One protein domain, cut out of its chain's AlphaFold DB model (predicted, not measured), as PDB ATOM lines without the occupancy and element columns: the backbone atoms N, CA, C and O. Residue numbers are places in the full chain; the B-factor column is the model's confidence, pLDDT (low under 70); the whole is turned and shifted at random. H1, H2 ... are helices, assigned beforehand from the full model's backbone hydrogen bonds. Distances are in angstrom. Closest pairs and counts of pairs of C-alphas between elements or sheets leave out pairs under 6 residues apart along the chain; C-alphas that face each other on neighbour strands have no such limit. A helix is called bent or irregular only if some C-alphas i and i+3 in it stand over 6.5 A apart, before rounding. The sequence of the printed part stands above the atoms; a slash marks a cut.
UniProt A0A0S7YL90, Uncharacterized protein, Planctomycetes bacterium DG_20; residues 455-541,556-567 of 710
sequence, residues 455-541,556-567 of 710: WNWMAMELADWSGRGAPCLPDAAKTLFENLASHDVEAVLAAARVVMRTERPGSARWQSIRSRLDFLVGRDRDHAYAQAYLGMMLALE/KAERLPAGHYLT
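AT A GLANCE: This is residues 455 to 541 and 556 to 567 of the 710 residues of an uncharacterized protein of Planctomycetes bacterium DG_20 (UniProt A0A0S7YL90). Three helices, H3, H4 and H5, make an up-and-down bundle, their centres set in a triangle, each running against the one before it in the chain. H2 packs on H3 with part of its length, short H1 packs on H2 and H3, and short H6 packs on the beginning of H5; the loop of residues 466 to 471 sticks out. The printed part has 99 residues, with six named helices in the order H1 to H6 and no named strand: all helix. It is compact, with a radius of gyration of the C-alphas of 13.8 A, yet elongated, spanning 42 by 28 by 24 A.

IN THESE COORDINATES: Find C-alpha 508 at (49.357, -5.712, 14.613); from there H4, residues 508 to 523, the longest helix, runs 22.9 A to C-alpha 523 at (28.865, -3.968, 24.640). Before it look for H3, residues 489 to 502, 20.1 A long, and after it H5, residues 528 to 541, also 20.1 A. Earlier come H1, residues 457 to 461, 6.7 A, and H2, residues 472 to 486, 22.1 A. H2 is only just irregular: C-alphas 482 and 485 are 6.6 A apart. H6, residues 561 to 567, 10.0 A, ends at C-alpha 567 at (29.430, -25.051, 15.247).

HOW THE PARTS SIT: Start at H4, which touches H3, closest at the C-alphas of Ala 496 and Ile 513, 6.1 A; this hairpin has a shallow tilt of 33 degrees, only just short of steep, opposite ways. With residues 514 to 521 alone H4 touches H5, closest at the C-alphas of Leu 517 and Ala 530, 5.8 A; this hairpin is at 35.3 degrees, only just a steep tilt, opposite ways. H3, the hub, touches H5 too, closest at the C-alphas of Leu 493 and Ala 530, 6.9 A, at a shallow tilt of 25 degrees, the same way. Residues 480 to 484 of H2 touch residues 491 to 495 of H3, another hairpin, closest at the C-alphas of Leu 484 and Ala 491, 6.5 A. H1 touches H3, with the C-alphas of Trp 457 and Ala 494 closest at 6.2 A, and only just touches H2, with 3 pairs of C-alphas within 8 A, Met 460 and Ala 476 closest at 6.3 A. H6 touches residues 528 to 532 of H5, closest at the C-alphas of Ala 532 and Gly 563, 6.1 A; H6 and H3 are apart. Every O i to N i+4 pair is within hydrogen-bond range in H1, H4, H5 and H6, against 9 of 11 in H2 and 9 of 10 in H3.

THE WHOLE: The two C-alphas farthest apart are those of Arg 468 and Arg 525, 43.3 A. Residues 542 to 555 are not printed, and C-alphas 541 and 556 are 19.4 A apart across this cut. Of the links printed whole, that from H1 to H2 is short and the others are tight. Look at the B-factor column for the low confidence of the model: residues 455 to 487 are under 70, while the mean pLDDT of the printed part is 76.9.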
ATOM      1  N   TRP A 455      32.834   6.507   0.046       52.28
ATOM      2  CA  TRP A 455      33.650   5.359  -0.338       52.28
ATOM      3  C   TRP A 455      33.344   4.244   0.664       52.28
ATOM      4  O   TRP A 455      34.059   4.031   1.638       52.28
ATOM      5  N   ASN A 456      32.179   3.621   0.501       52.16
ATOM      6  CA  ASN A 456      31.620   2.693   1.456       52.16
ATOM      7  C   ASN A 456      32.589   1.522   1.559       52.16
ATOM      8  O   ASN A 456      33.148   1.072   0.560       52.16
ATOM      9  N   TRP A 457      32.742   0.986   2.763       51.59
ATOM     10  CA  TRP A 457      33.625  -0.136   3.099       51.59
ATOM     11  C   TRP A 457      33.508  -1.344   2.152       51.59
ATOM     12  O   TRP A 457      34.449  -2.115   1.983       51.59
ATOM     13  N   MET A 458      32.367  -1.476   1.477       51.84
ATOM     14  CA  MET A 458      32.089  -2.489   0.464       51.84
ATOM     15  C   MET A 458      32.841  -2.258  -0.861       51.84
ATOM     16  O   MET A 458      33.323  -3.223  -1.451       51.84
ATOM     17  N   ALA A 459      33.046  -1.002  -1.283       51.88
ATOM     18  CA  ALA A 459      33.902  -0.653  -2.420       51.88
ATOM     19  C   ALA A 459      35.357  -1.081  -2.189       51.88
ATOM     20  O   ALA A 459      36.068  -1.329  -3.153       51.88
ATOM     21  N   MET A 460      35.783  -1.214  -0.929       51.69
ATOM     22  CA  MET A 460      37.107  -1.725  -0.579       51.69
ATOM     23  C   MET A 460      37.195  -3.252  -0.569       51.69
ATOM     24  O   MET A 460      38.213  -3.801  -0.974       51.69
ATOM     25  N   GLU A 461      36.138  -3.956  -0.142       53.06
ATOM     26  CA  GLU A 461      36.050  -5.414  -0.329       53.06
ATOM     27  C   GLU A 461      36.044  -5.792  -1.815       53.06
ATOM     28  O   GLU A 461      36.565  -6.842  -2.190       53.06
ATOM     29  N   LEU A 462      35.462  -4.920  -2.640       51.16
ATOM     30  CA  LEU A 462      35.286  -5.077  -4.080       51.16
ATOM     31  C   LEU A 462      36.314  -4.338  -4.934       51.16
ATOM     32  O   LEU A 462      36.192  -4.394  -6.162       51.16
ATOM     33  N   ALA A 463      37.251  -3.608  -4.321       48.84
ATOM     34  CA  ALA A 463      38.255  -2.830  -5.037       48.84
ATOM     35  C   ALA A 463      38.996  -3.782  -5.962       48.84
ATOM     36  O   ALA A 463      39.462  -4.812  -5.507       48.84
ATOM     37  N   ASP A 464      39.016  -3.482  -7.253       46.94
ATOM     38  CA  ASP A 464      39.480  -4.382  -8.299       46.94
ATOM     39  C   ASP A 464      40.912  -4.879  -7.998       46.94
ATOM     40  O   ASP A 464      41.870  -4.108  -8.021       46.94
ATOM     41  N   TRP A 465      41.048  -6.159  -7.628       49.09
ATOM     42  CA  TRP A 465      42.320  -6.774  -7.212       49.09
ATOM     43  C   TRP A 465      43.187  -7.162  -8.421       49.09
ATOM     44  O   TRP A 465      44.286  -7.694  -8.251       49.09
ATOM     45  N   SER A 466      42.695  -6.939  -9.646       39.59
ATOM     46  CA  SER A 466      43.378  -7.333 -10.872       39.59
ATOM     47  C   SER A 466      44.342  -6.235 -11.335       39.59
ATOM     48  O   SER A 466      43.997  -5.079 -11.566       39.59
ATOM     49  N   GLY A 467      45.624  -6.588 -11.380       42.28
ATOM     50  CA  GLY A 467      46.719  -5.644 -11.529       42.28
ATOM     51  C   GLY A 467      46.684  -4.830 -12.824       42.28
ATOM     52  O   GLY A 467      46.879  -5.368 -13.907       42.28
ATOM     53  N   ARG A 468      46.555  -3.510 -12.674       35.56
ATOM     54  CA  ARG A 468      47.290  -2.438 -13.382       35.56
ATOM     55  C   ARG A 468      47.004  -1.127 -12.633       35.56
ATOM     56  O   ARG A 468      46.327  -0.240 -13.129       35.56
ATOM     57  N   GLY A 469      47.461  -1.054 -11.383       35.97
ATOM     58  CA  GLY A 469      47.187   0.084 -10.497       35.97
ATOM     59  C   GLY A 469      46.811  -0.314  -9.073       35.97
ATOM     60  O   GLY A 469      45.969   0.334  -8.469       35.97
ATOM     61  N   ALA A 470      47.459  -1.341  -8.514       34.59
ATOM     62  CA  ALA A 470      47.235  -1.812  -7.150       34.59
ATOM     63  C   ALA A 470      48.047  -1.096  -6.025       34.59
ATOM     64  O   ALA A 470      48.504  -1.791  -5.117       34.59
ATOM     65  N   PRO A 471      48.234   0.249  -5.973       33.69
ATOM     66  CA  PRO A 471      48.543   0.921  -4.705       33.69
ATOM     67  C   PRO A 471      47.350   0.992  -3.736       33.69
ATOM     68  O   PRO A 471      47.506   1.434  -2.604       33.69
ATOM     69  N   CYS A 472      46.145   0.576  -4.137       41.91
ATOM     70  CA  CYS A 472      44.924   0.847  -3.376       41.91
ATOM     71  C   CYS A 472      44.664  -0.085  -2.180       41.91
ATOM     72  O   CYS A 472      43.836   0.260  -1.345       41.91
ATOM     73  N   LEU A 473      45.373  -1.208  -2.010       44.12
ATOM     74  CA  LEU A 473      45.249  -2.026  -0.789       44.12
ATOM     75  C   LEU A 473      45.787  -1.296   0.452       44.12
ATOM     76  O   LEU A 473      45.038  -1.172   1.419       44.12
ATOM     77  N   PRO A 474      47.034  -0.778   0.451       46.91
ATOM     78  CA  PRO A 474      47.545   0.024   1.554       46.91
ATOM     79  C   PRO A 474      46.684   1.246   1.851       46.91
ATOM     80  O   PRO A 474      46.380   1.456   3.017       46.91
ATOM     81  N   ASP A 475      46.263   1.994   0.829       48.16
ATOM     82  CA  ASP A 475      45.555   3.264   1.021       48.16
ATOM     83  C   ASP A 475      44.089   3.074   1.399       48.16
ATOM     84  O   ASP A 475      43.634   3.703   2.347       48.16
ATOM     85  N   ALA A 476      43.362   2.150   0.762       52.28
ATOM     86  CA  ALA A 476      41.992   1.856   1.162       52.28
ATOM     87  C   ALA A 476      41.974   1.227   2.558       52.28
ATOM     88  O   ALA A 476      41.241   1.695   3.427       52.28
ATOM     89  N   ALA A 477      42.816   0.215   2.819       55.50
ATOM     90  CA  ALA A 477      42.926  -0.367   4.154       55.50
ATOM     91  C   ALA A 477      43.314   0.706   5.179       55.50
ATOM     92  O   ALA A 477      42.698   0.769   6.236       55.50
ATOM     93  N   LYS A 478      44.259   1.596   4.859       62.28
ATOM     94  CA  LYS A 478      44.616   2.750   5.693       62.28
ATOM     95  C   LYS A 478      43.410   3.653   5.954       62.28
ATOM     96  O   LYS A 478      43.141   3.901   7.119       62.28
ATOM     97  N   THR A 479      42.632   4.043   4.946       62.16
ATOM     98  CA  THR A 479      41.404   4.840   5.121       62.16
ATOM     99  C   THR A 479      40.361   4.120   5.979       62.16
ATOM    100  O   THR A 479      39.728   4.747   6.829       62.16
ATOM    101  N   LEU A 480      40.191   2.803   5.826       65.56
ATOM    102  CA  LEU A 480      39.349   2.001   6.720       65.56
ATOM    103  C   LEU A 480      39.876   2.055   8.150       65.56
ATOM    104  O   LEU A 480      39.121   2.370   9.062       65.56
ATOM    105  N   PHE A 481      41.171   1.816   8.354       67.50
ATOM    106  CA  PHE A 481      41.782   1.814   9.680       67.50
ATOM    107  C   PHE A 481      41.805   3.201  10.344       67.50
ATOM    108  O   PHE A 481      41.646   3.276  11.561       67.50
ATOM    109  N   GLU A 482      41.943   4.281   9.574       68.50
ATOM    110  CA  GLU A 482      41.878   5.674  10.039       68.50
ATOM    111  C   GLU A 482      40.463   6.043  10.506       68.50
ATOM    112  O   GLU A 482      40.295   6.686  11.542       68.50
ATOM    113  N   ASN A 483      39.431   5.552   9.814       63.25
ATOM    114  CA  ASN A 483      38.032   5.815  10.155       63.25
ATOM    115  C   ASN A 483      37.459   4.896  11.249       63.25
ATOM    116  O   ASN A 483      36.405   5.194  11.811       63.25
ATOM    117  N   LEU A 484      38.160   3.822  11.637       65.88
ATOM    118  CA  LEU A 484      37.758   2.955  12.758       65.88
ATOM    119  C   LEU A 484      37.762   3.661  14.126       65.88
ATOM    120  O   LEU A 484      37.342   3.066  15.122       65.88
ATOM    121  N   ALA A 485      38.217   4.912  14.229       64.12
ATOM    122  CA  ALA A 485      38.084   5.707  15.453       64.12
ATOM    123  C   ALA A 485      36.616   5.852  15.922       64.12
ATOM    124  O   ALA A 485      36.365   6.021  17.115       64.12
ATOM    125  N   SER A 486      35.643   5.716  15.014       65.56
ATOM    126  CA  SER A 486      34.216   5.960  15.263       65.56
ATOM    127  C   SER A 486      33.463   4.866  16.042       65.56
ATOM    128  O   SER A 486      32.310   5.086  16.399       65.56
ATOM    129  N   HIS A 487      34.070   3.704  16.329       69.56
ATOM    130  CA  HIS A 487      33.375   2.522  16.890       69.56
ATOM    131  C   HIS A 487      32.119   2.089  16.103       69.56
ATOM    132  O   HIS A 487      31.272   1.374  16.641       69.56
ATOM    133  N   ASP A 488      31.999   2.489  14.836       83.94
ATOM    134  CA  ASP A 488      30.920   2.038  13.963       83.94
ATOM    135  C   ASP A 488      30.996   0.511  13.789       83.94
ATOM    136  O   ASP A 488      32.002  -0.041  13.331       83.94
ATOM    137  N   VAL A 489      29.915  -0.169  14.178       85.56
ATOM    138  CA  VAL A 489      29.775  -1.626  14.113       85.56
ATOM    139  C   VAL A 489      30.027  -2.123  12.693       85.56
ATOM    140  O   VAL A 489      30.764  -3.089  12.497       85.56
ATOM    141  N   GLU A 490      29.466  -1.454  11.688       81.94
ATOM    142  CA  GLU A 490      29.572  -1.888  10.298       81.94
ATOM    143  C   GLU A 490      30.995  -1.721   9.755       81.94
ATOM    144  O   GLU A 490      31.501  -2.623   9.077       81.94
ATOM    145  N   ALA A 491      31.679  -0.638  10.137       79.75
ATOM    146  CA  ALA A 491      33.088  -0.420   9.821       79.75
ATOM    147  C   ALA A 491      33.991  -1.496  10.448       79.75
ATOM    148  O   ALA A 491      34.853  -2.056   9.766       79.75
ATOM    149  N   VAL A 492      33.774  -1.849  11.722       85.75
ATOM    150  CA  VAL A 492      34.547  -2.905  12.405       85.75
ATOM    151  C   VAL A 492      34.313  -4.268  11.753       85.75
ATOM    152  O   VAL A 492      35.270  -5.007  11.516       85.75
ATOM    153  N   LEU A 493      33.063  -4.606  11.418       85.94
ATOM    154  CA  LEU A 493      32.741  -5.865  10.741       85.94
ATOM    155  C   LEU A 493      33.358  -5.931   9.333       85.94
ATOM    156  O   LEU A 493      33.860  -6.984   8.942       85.94
ATOM    157  N   ALA A 494      33.351  -4.832   8.575       79.56
ATOM    158  CA  ALA A 494      34.024  -4.762   7.278       79.56
ATOM    159  C   ALA A 494      35.543  -4.925   7.411       79.56
ATOM    160  O   ALA A 494      36.139  -5.755   6.721       79.56
ATOM    161  N   ALA A 495      36.159  -4.230   8.369       81.94
ATOM    162  CA  ALA A 495      37.581  -4.373   8.657       81.94
ATOM    163  C   ALA A 495      37.961  -5.797   9.065       81.94
ATOM    164  O   ALA A 495      38.966  -6.312   8.582       81.94
ATOM    165  N   ALA A 496      37.137  -6.477   9.864       86.62
ATOM    166  CA  ALA A 496      37.347  -7.882  10.204       86.62
ATOM    167  C   ALA A 496      37.378  -8.786   8.968       86.62
ATOM    168  O   ALA A 496      38.267  -9.629   8.855       86.62
ATOM    169  N   ARG A 497      36.465  -8.597   8.007       82.88
ATOM    170  CA  ARG A 497      36.460  -9.386   6.764       82.88
ATOM    171  C   ARG A 497      37.698  -9.141   5.906       82.88
ATOM    172  O   ARG A 497      38.257 -10.104   5.384       82.88
ATOM    173  N   VAL A 498      38.126  -7.885   5.774       76.69
ATOM    174  CA  VAL A 498      39.338  -7.527   5.020       76.69
ATOM    175  C   VAL A 498      40.578  -8.119   5.692       76.69
ATOM    176  O   VAL A 498      41.360  -8.809   5.038       76.69
ATOM    177  N   VAL A 499      40.728  -7.932   7.006       81.44
ATOM    178  CA  VAL A 499      41.866  -8.444   7.787       81.44
ATOM    179  C   VAL A 499      41.951  -9.964   7.735       81.44
ATOM    180  O   VAL A 499      43.027 -10.489   7.475       81.44
ATOM    181  N   MET A 500      40.834 -10.680   7.892       81.88
ATOM    182  CA  MET A 500      40.828 -12.149   7.812       81.88
ATOM    183  C   MET A 500      41.312 -12.704   6.462       81.88
ATOM    184  O   MET A 500      41.702 -13.865   6.401       81.88
ATOM    185  N   ARG A 501      41.275 -11.907   5.385       74.44
ATOM    186  CA  ARG A 501      41.715 -12.312   4.037       74.44
ATOM    187  C   ARG A 501      43.130 -11.864   3.691       74.44
ATOM    188  O   ARG A 501      43.774 -12.496   2.868       74.44
ATOM    189  N   THR A 502      43.573 -10.748   4.258       71.94
ATOM    190  CA  THR A 502      44.780 -10.039   3.798       71.94
ATOM    191  C   THR A 502      45.926 -10.077   4.789       71.94
ATOM    192  O   THR A 502      47.081  -9.914   4.405       71.94
ATOM    193  N   GLU A 503      45.625 -10.280   6.068       79.62
ATOM    194  CA  GLU A 503      46.596 -10.176   7.143       79.62
ATOM    195  C   GLU A 503      46.906 -11.557   7.715       79.62
ATOM    196  O   GLU A 503      46.036 -12.414   7.875       79.62
ATOM    197  N   ARG A 504      48.170 -11.764   8.089       84.06
ATOM    198  CA  ARG A 504      48.569 -12.976   8.811       84.06
ATOM    199  C   ARG A 504      47.955 -12.957  10.222       84.06
ATOM    200  O   ARG A 504      48.068 -11.926  10.897       84.06
ATOM    201  N   PRO A 505      47.391 -14.078  10.714       87.50
ATOM    202  CA  PRO A 505      46.954 -14.193  12.099       87.50
ATOM    203  C   PRO A 505      48.057 -13.766  13.071       87.50
ATOM    204  O   PRO A 505      49.194 -14.229  12.974       87.50
ATOM    205  N   GLY A 506      47.725 -12.857  13.989       86.88
ATOM    206  CA  GLY A 506      48.677 -12.302  14.953       86.88
ATOM    207  C   GLY A 506      49.371 -10.996  14.544       86.88
ATOM    208  O   GLY A 506      50.069 -10.428  15.380       86.88
ATOM    209  N   SER A 507      49.175 -10.479  13.322       89.19
ATOM    210  CA  SER A 507      49.711  -9.161  12.936       89.19
ATOM    211  C   SER A 507      49.164  -8.022  13.818       89.19
ATOM    212  O   SER A 507      48.135  -8.158  14.484       89.19
ATOM    213  N   ALA A 508      49.824  -6.860  13.825       89.06
ATOM    214  CA  ALA A 508      49.357  -5.712  14.613       89.06
ATOM    215  C   ALA A 508      47.938  -5.262  14.206       89.06
ATOM    216  O   ALA A 508      47.094  -4.994  15.061       89.06
ATOM    217  N   ARG A 509      47.650  -5.241  12.896       85.00
ATOM    218  CA  ARG A 509      46.311  -4.938  12.361       85.00
ATOM    219  C   ARG A 509      45.296  -6.000  12.755       85.00
ATOM    220  O   ARG A 509      44.193  -5.660  13.176       85.00
ATOM    221  N   TRP A 510      45.691  -7.269  12.692       90.50
ATOM    222  CA  TRP A 510      44.882  -8.385  13.161       90.50
ATOM    223  C   TRP A 510      44.460  -8.223  14.625       90.50
ATOM    224  O   TRP A 510      43.269  -8.248  14.932       90.50
ATOM    225  N   GLN A 511      45.421  -7.987  15.523       93.69
ATOM    226  CA  GLN A 511      45.148  -7.798  16.949       93.69
ATOM    227  C   GLN A 511      44.309  -6.542  17.216       93.69
ATOM    228  O   GLN A 511      43.422  -6.565  18.068       93.69
ATOM    229  N   SER A 512      44.526  -5.462  16.456       91.00
ATOM    230  CA  SER A 512      43.707  -4.248  16.556       91.00
ATOM    231  C   SER A 512      42.232  -4.526  16.256       91.00
ATOM    232  O   SER A 512      41.360  -4.128  17.031       91.00
ATOM    233  N   ILE A 513      41.935  -5.247  15.170       91.81
ATOM    234  CA  ILE A 513      40.552  -5.593  14.825       91.81
ATOM    235  C   ILE A 513      39.952  -6.598  15.803       91.81
ATOM    236  O   ILE A 513      38.797  -6.430  16.197       91.81
ATOM    237  N   ARG A 514      40.729  -7.583  16.258       95.00
ATOM    238  CA  ARG A 514      40.270  -8.543  17.268       95.00
ATOM    239  C   ARG A 514      39.813  -7.836  18.545       95.00
ATOM    240  O   ARG A 514      38.679  -8.035  18.966       95.00
ATOM    241  N   SER A 515      40.629  -6.928  19.081       94.06
ATOM    242  CA  SER A 515      40.288  -6.138  20.275       94.06
ATOM    243  C   SER A 515      39.022  -5.293  20.095       94.06
ATOM    244  O   SER A 515      38.260  -5.094  21.039       94.06
ATOM    245  N   ARG A 516      38.759  -4.800  18.879       93.00
ATOM    246  CA  ARG A 516      37.528  -4.055  18.569       93.00
ATOM    247  C   ARG A 516      36.304  -4.967  18.505       93.00
ATOM    248  O   ARG A 516      35.249  -4.579  18.995       93.00
ATOM    249  N   LEU A 517      36.435  -6.173  17.952       94.38
ATOM    250  CA  LEU A 517      35.373  -7.181  18.009       94.38
ATOM    251  C   LEU A 517      35.089  -7.613  19.452       94.38
ATOM    252  O   LEU A 517      33.922  -7.708  19.824       94.38
ATOM    253  N   ASP A 518      36.126  -7.797  20.273       95.44
ATOM    254  CA  ASP A 518      35.987  -8.064  21.709       95.44
ATOM    255  C   ASP A 518      35.217  -6.935  22.410       95.44
ATOM    256  O   ASP A 518      34.280  -7.199  23.165       95.44
ATOM    257  N   PHE A 519      35.553  -5.672  22.121       94.00
ATOM    258  CA  PHE A 519      34.825  -4.515  22.645       94.00
ATOM    259  C   PHE A 519      33.346  -4.521  22.226       94.00
ATOM    260  O   PHE A 519      32.468  -4.330  23.071       94.00
ATOM    261  N   LEU A 520      33.053  -4.783  20.946       93.81
ATOM    262  CA  LEU A 520      31.677  -4.878  20.449       93.81
ATOM    263  C   LEU A 520      30.894  -5.996  21.140       93.81
ATOM    264  O   LEU A 520      29.779  -5.759  21.593       93.81
ATOM    265  N   VAL A 521      31.491  -7.182  21.289       95.94
ATOM    266  CA  VAL A 521      30.896  -8.312  22.022       95.94
ATOM    267  C   VAL A 521      30.730  -8.001  23.515       95.94
ATOM    268  O   VAL A 521      29.801  -8.489  24.158       95.94
ATOM    269  N   GLY A 522      31.611  -7.181  24.091       95.88
ATOM    270  CA  GLY A 522      31.484  -6.685  25.458       95.88
ATOM    271  C   GLY A 522      30.272  -5.768  25.641       95.88
ATOM    272  O   GLY A 522      29.571  -5.889  26.646       95.88
ATOM    273  N   ARG A 523      30.012  -4.892  24.660       95.12
ATOM    274  CA  ARG A 523      28.865  -3.968  24.640       95.12
ATOM    275  C   ARG A 523      27.549  -4.679  24.333       95.12
ATOM    276  O   ARG A 523      26.546  -4.398  24.982       95.12
ATOM    277  N   ASP A 524      27.557  -5.580  23.358       95.00
ATOM    278  CA  ASP A 524      26.416  -6.398  22.961       95.00
ATOM    279  C   ASP A 524      26.846  -7.865  22.852       95.00
ATOM    280  O   ASP A 524      27.377  -8.334  21.839       95.00
ATOM    281  N   ARG A 525      26.589  -8.609  23.932       94.44
ATOM    282  CA  ARG A 525      26.934 -10.034  24.040       94.44
ATOM    283  C   ARG A 525      26.169 -10.910  23.055       94.44
ATOM    284  O   ARG A 525      26.596 -12.042  22.828       94.44
ATOM    285  N   ASP A 526      25.099 -10.401  22.466       92.69
ATOM    286  CA  ASP A 526      24.214 -11.134  21.572       92.69
ATOM    287  C   ASP A 526      24.412 -10.743  20.099       92.69
ATOM    288  O   ASP A 526      23.730 -11.278  19.219       92.69
ATOM    289  N   HIS A 527      25.381  -9.866  19.799       93.81
ATOM    290  CA  HIS A 527      25.668  -9.429  18.438       93.81
ATOM    291  C   HIS A 527      26.250 -10.565  17.579       93.81
ATOM    292  O   HIS A 527      27.468 -10.737  17.452       93.81
ATOM    293  N   ALA A 528      25.380 -11.319  16.908       91.50
ATOM    294  CA  ALA A 528      25.735 -12.584  16.269       91.50
ATOM    295  C   ALA A 528      26.865 -12.491  15.215       91.50
ATOM    296  O   ALA A 528      27.713 -13.381  15.163       91.50
ATOM    297  N   TYR A 529      26.957 -11.411  14.425       89.69
ATOM    298  CA  TYR A 529      28.073 -11.240  13.474       89.69
ATOM    299  C   TYR A 529      29.427 -11.015  14.155       89.69
ATOM    300  O   TYR A 529      30.419 -11.614  13.746       89.69
ATOM    301  N   ALA A 530      29.476 -10.183  15.200       94.06
ATOM    302  CA  ALA A 530      30.699  -9.934  15.955       94.06
ATOM    303  C   ALA A 530      31.161 -11.220  16.653       94.06
ATOM    304  O   ALA A 530      32.342 -11.551  16.596       94.06
ATOM    305  N   GLN A 531      30.215 -11.996  17.204       96.19
ATOM    306  CA  GLN A 531      30.474 -13.330  17.748       96.19
ATOM    307  C   GLN A 531      31.073 -14.266  16.687       96.19
ATOM    308  O   GLN A 531      32.149 -14.822  16.896       96.19
ATOM    309  N   ALA A 532      30.430 -14.399  15.523       92.25
ATOM    310  CA  ALA A 532      30.930 -15.254  14.448       92.25
ATOM    311  C   ALA A 532      32.347 -14.849  14.005       92.25
ATOM    312  O   ALA A 532      33.219 -15.704  13.858       92.25
ATOM    313  N   TYR A 533      32.596 -13.550  13.816       93.44
ATOM    314  CA  TYR A 533      33.877 -13.045  13.312       93.44
ATOM    315  C   TYR A 533      34.997 -13.209  14.332       93.44
ATOM    316  O   TYR A 533      36.078 -13.674  13.978       93.44
ATOM    317  N   LEU A 534      34.725 -12.913  15.603       95.50
ATOM    318  CA  LEU A 534      35.676 -13.136  16.683       95.50
ATOM    319  C   LEU A 534      36.019 -14.624  16.823       95.50
ATOM    320  O   LEU A 534      37.193 -14.984  16.894       95.50
ATOM    321  N   GLY A 535      35.012 -15.505  16.775       93.81
ATOM    322  CA  GLY A 535      35.224 -16.951  16.783       93.81
ATOM    323  C   GLY A 535      36.094 -17.429  15.616       93.81
ATOM    324  O   GLY A 535      37.018 -18.216  15.822       93.81
ATOM    325  N   MET A 536      35.852 -16.922  14.400       90.56
ATOM    326  CA  MET A 536      36.656 -17.262  13.219       90.56
ATOM    327  C   MET A 536      38.098 -16.770  13.349       90.56
ATOM    328  O   MET A 536      39.017 -17.525  13.037       90.56
ATOM    329  N   MET A 537      38.318 -15.551  13.851       92.94
ATOM    330  CA  MET A 537      39.668 -15.039  14.095       92.94
ATOM    331  C   MET A 537      40.414 -15.903  15.123       92.94
ATOM    332  O   MET A 537      41.543 -16.315  14.874       92.94
ATOM    333  N   LEU A 538      39.775 -16.274  16.235       93.12
ATOM    334  CA  LEU A 538      40.382 -17.165  17.234       93.12
ATOM    335  C   LEU A 538      40.712 -18.553  16.659       93.12
ATOM    336  O   LEU A 538      41.743 -19.136  16.996       93.12
ATOM    337  N   ALA A 539      39.859 -19.090  15.781       87.19
ATOM    338  CA  ALA A 539      40.137 -20.343  15.085       87.19
ATOM    339  C   ALA A 539      41.321 -20.199  14.110       87.19
ATOM    340  O   ALA A 539      42.187 -21.071  14.070       87.19
ATOM    341  N   LEU A 540      41.406 -19.092  13.363       85.88
ATOM    342  CA  LEU A 540      42.522 -18.801  12.454       85.88
ATOM    343  C   LEU A 540      43.861 -18.650  13.178       85.88
ATOM    344  O   LEU A 540      44.860 -19.199  12.717       85.88
ATOM    345  N   GLU A 541      43.884 -17.976  14.330       90.00
ATOM    346  CA  GLU A 541      45.066 -17.898  15.204       90.00
ATOM    347  C   GLU A 541      45.543 -19.296  15.631       90.00
ATOM    348  O   GLU A 541      46.742 -19.569  15.677       90.00
ATOM    349  N   LYS A 556      27.139 -18.813  20.438       95.31
ATOM    350  CA  LYS A 556      26.438 -17.523  20.588       95.31
ATOM    351  C   LYS A 556      25.993 -16.923  19.252       95.31
ATOM    352  O   LYS A 556      25.033 -16.159  19.215       95.31
ATOM    353  N   ALA A 557      26.673 -17.270  18.162       92.38
ATOM    354  CA  ALA A 557      26.325 -16.842  16.815       92.38
ATOM    355  C   ALA A 557      25.235 -17.707  16.154       92.38
ATOM    356  O   ALA A 557      24.851 -17.404  15.028       92.38
ATOM    357  N   GLU A 558      24.712 -18.753  16.811       91.69
ATOM    358  CA  GLU A 558      23.713 -19.683  16.242       91.69
ATOM    359  C   GLU A 558      22.366 -19.043  15.886       91.69
ATOM    360  O   GLU A 558      21.558 -19.669  15.216       91.69
ATOM    361  N   ARG A 559      22.138 -17.774  16.243       88.94
ATOM    362  CA  ARG A 559      21.030 -16.972  15.688       88.94
ATOM    363  C   ARG A 559      21.214 -16.635  14.199       88.94
ATOM    364  O   ARG A 559      20.331 -16.033  13.597       88.94
ATOM    365  N   LEU A 560      22.373 -16.955  13.625       88.81
ATOM    366  CA  LEU A 560      22.683 -16.826  12.208       88.81
ATOM    367  C   LEU A 560      22.997 -18.207  11.616       88.81
ATOM    368  O   LEU A 560      23.684 -19.004  12.266       88.81
ATOM    369  N   PRO A 561      22.682 -18.437  10.327       88.75
ATOM    370  CA  PRO A 561      23.138 -19.623   9.601       88.75
ATOM    371  C   PRO A 561      24.658 -19.822   9.694       88.75
ATOM    372  O   PRO A 561      25.141 -20.947   9.815       88.75
ATOM    373  N   ALA A 562      25.421 -18.723   9.711       86.88
ATOM    374  CA  ALA A 562      26.865 -18.727   9.927       86.88
ATOM    375  C   ALA A 562      27.284 -19.398  11.247       86.88
ATOM    376  O   ALA A 562      28.238 -20.171  11.252       86.88
ATOM    377  N   GLY A 563      26.577 -19.142  12.352       90.75
ATOM    378  CA  GLY A 563      26.883 -19.760  13.644       90.75
ATOM    379  C   GLY A 563      26.647 -21.263  13.624       90.75
ATOM    380  O   GLY A 563      27.535 -22.020  13.998       90.75
ATOM    381  N   HIS A 564      25.506 -21.707  13.082       93.62
ATOM    382  CA  HIS A 564      25.235 -23.134  12.892       93.62
ATOM    383  C   HIS A 564      26.293 -23.822  12.027       93.62
ATOM    384  O   HIS A 564      26.768 -24.897  12.380       93.62
ATOM    385  N   TYR A 565      26.719 -23.194  10.932       90.50
ATOM    386  CA  TYR A 565      27.801 -23.724  10.108       90.50
ATOM    387  C   TYR A 565      29.115 -23.864  10.888       90.50
ATOM    388  O   TYR A 565      29.748 -24.915  10.846       90.50
ATOM    389  N   LEU A 566      29.519 -22.830  11.627       89.00
ATOM    390  CA  LEU A 566      30.774 -22.834  12.381       89.00
ATOM    391  C   LEU A 566      30.749 -23.847  13.540       89.00
ATOM    392  O   LEU A 566      31.730 -24.565  13.734       89.00
ATOM    393  N   THR A 567      29.623 -23.981  14.252       91.69
ATOM    394  CA  THR A 567      29.430 -25.051  15.247       91.69
ATOM    395  C   THR A 567      29.472 -26.431  14.585       91.69
ATOM    396  O   THR A 567      30.065 -27.359  15.130       91.69
TER     397      THR A 567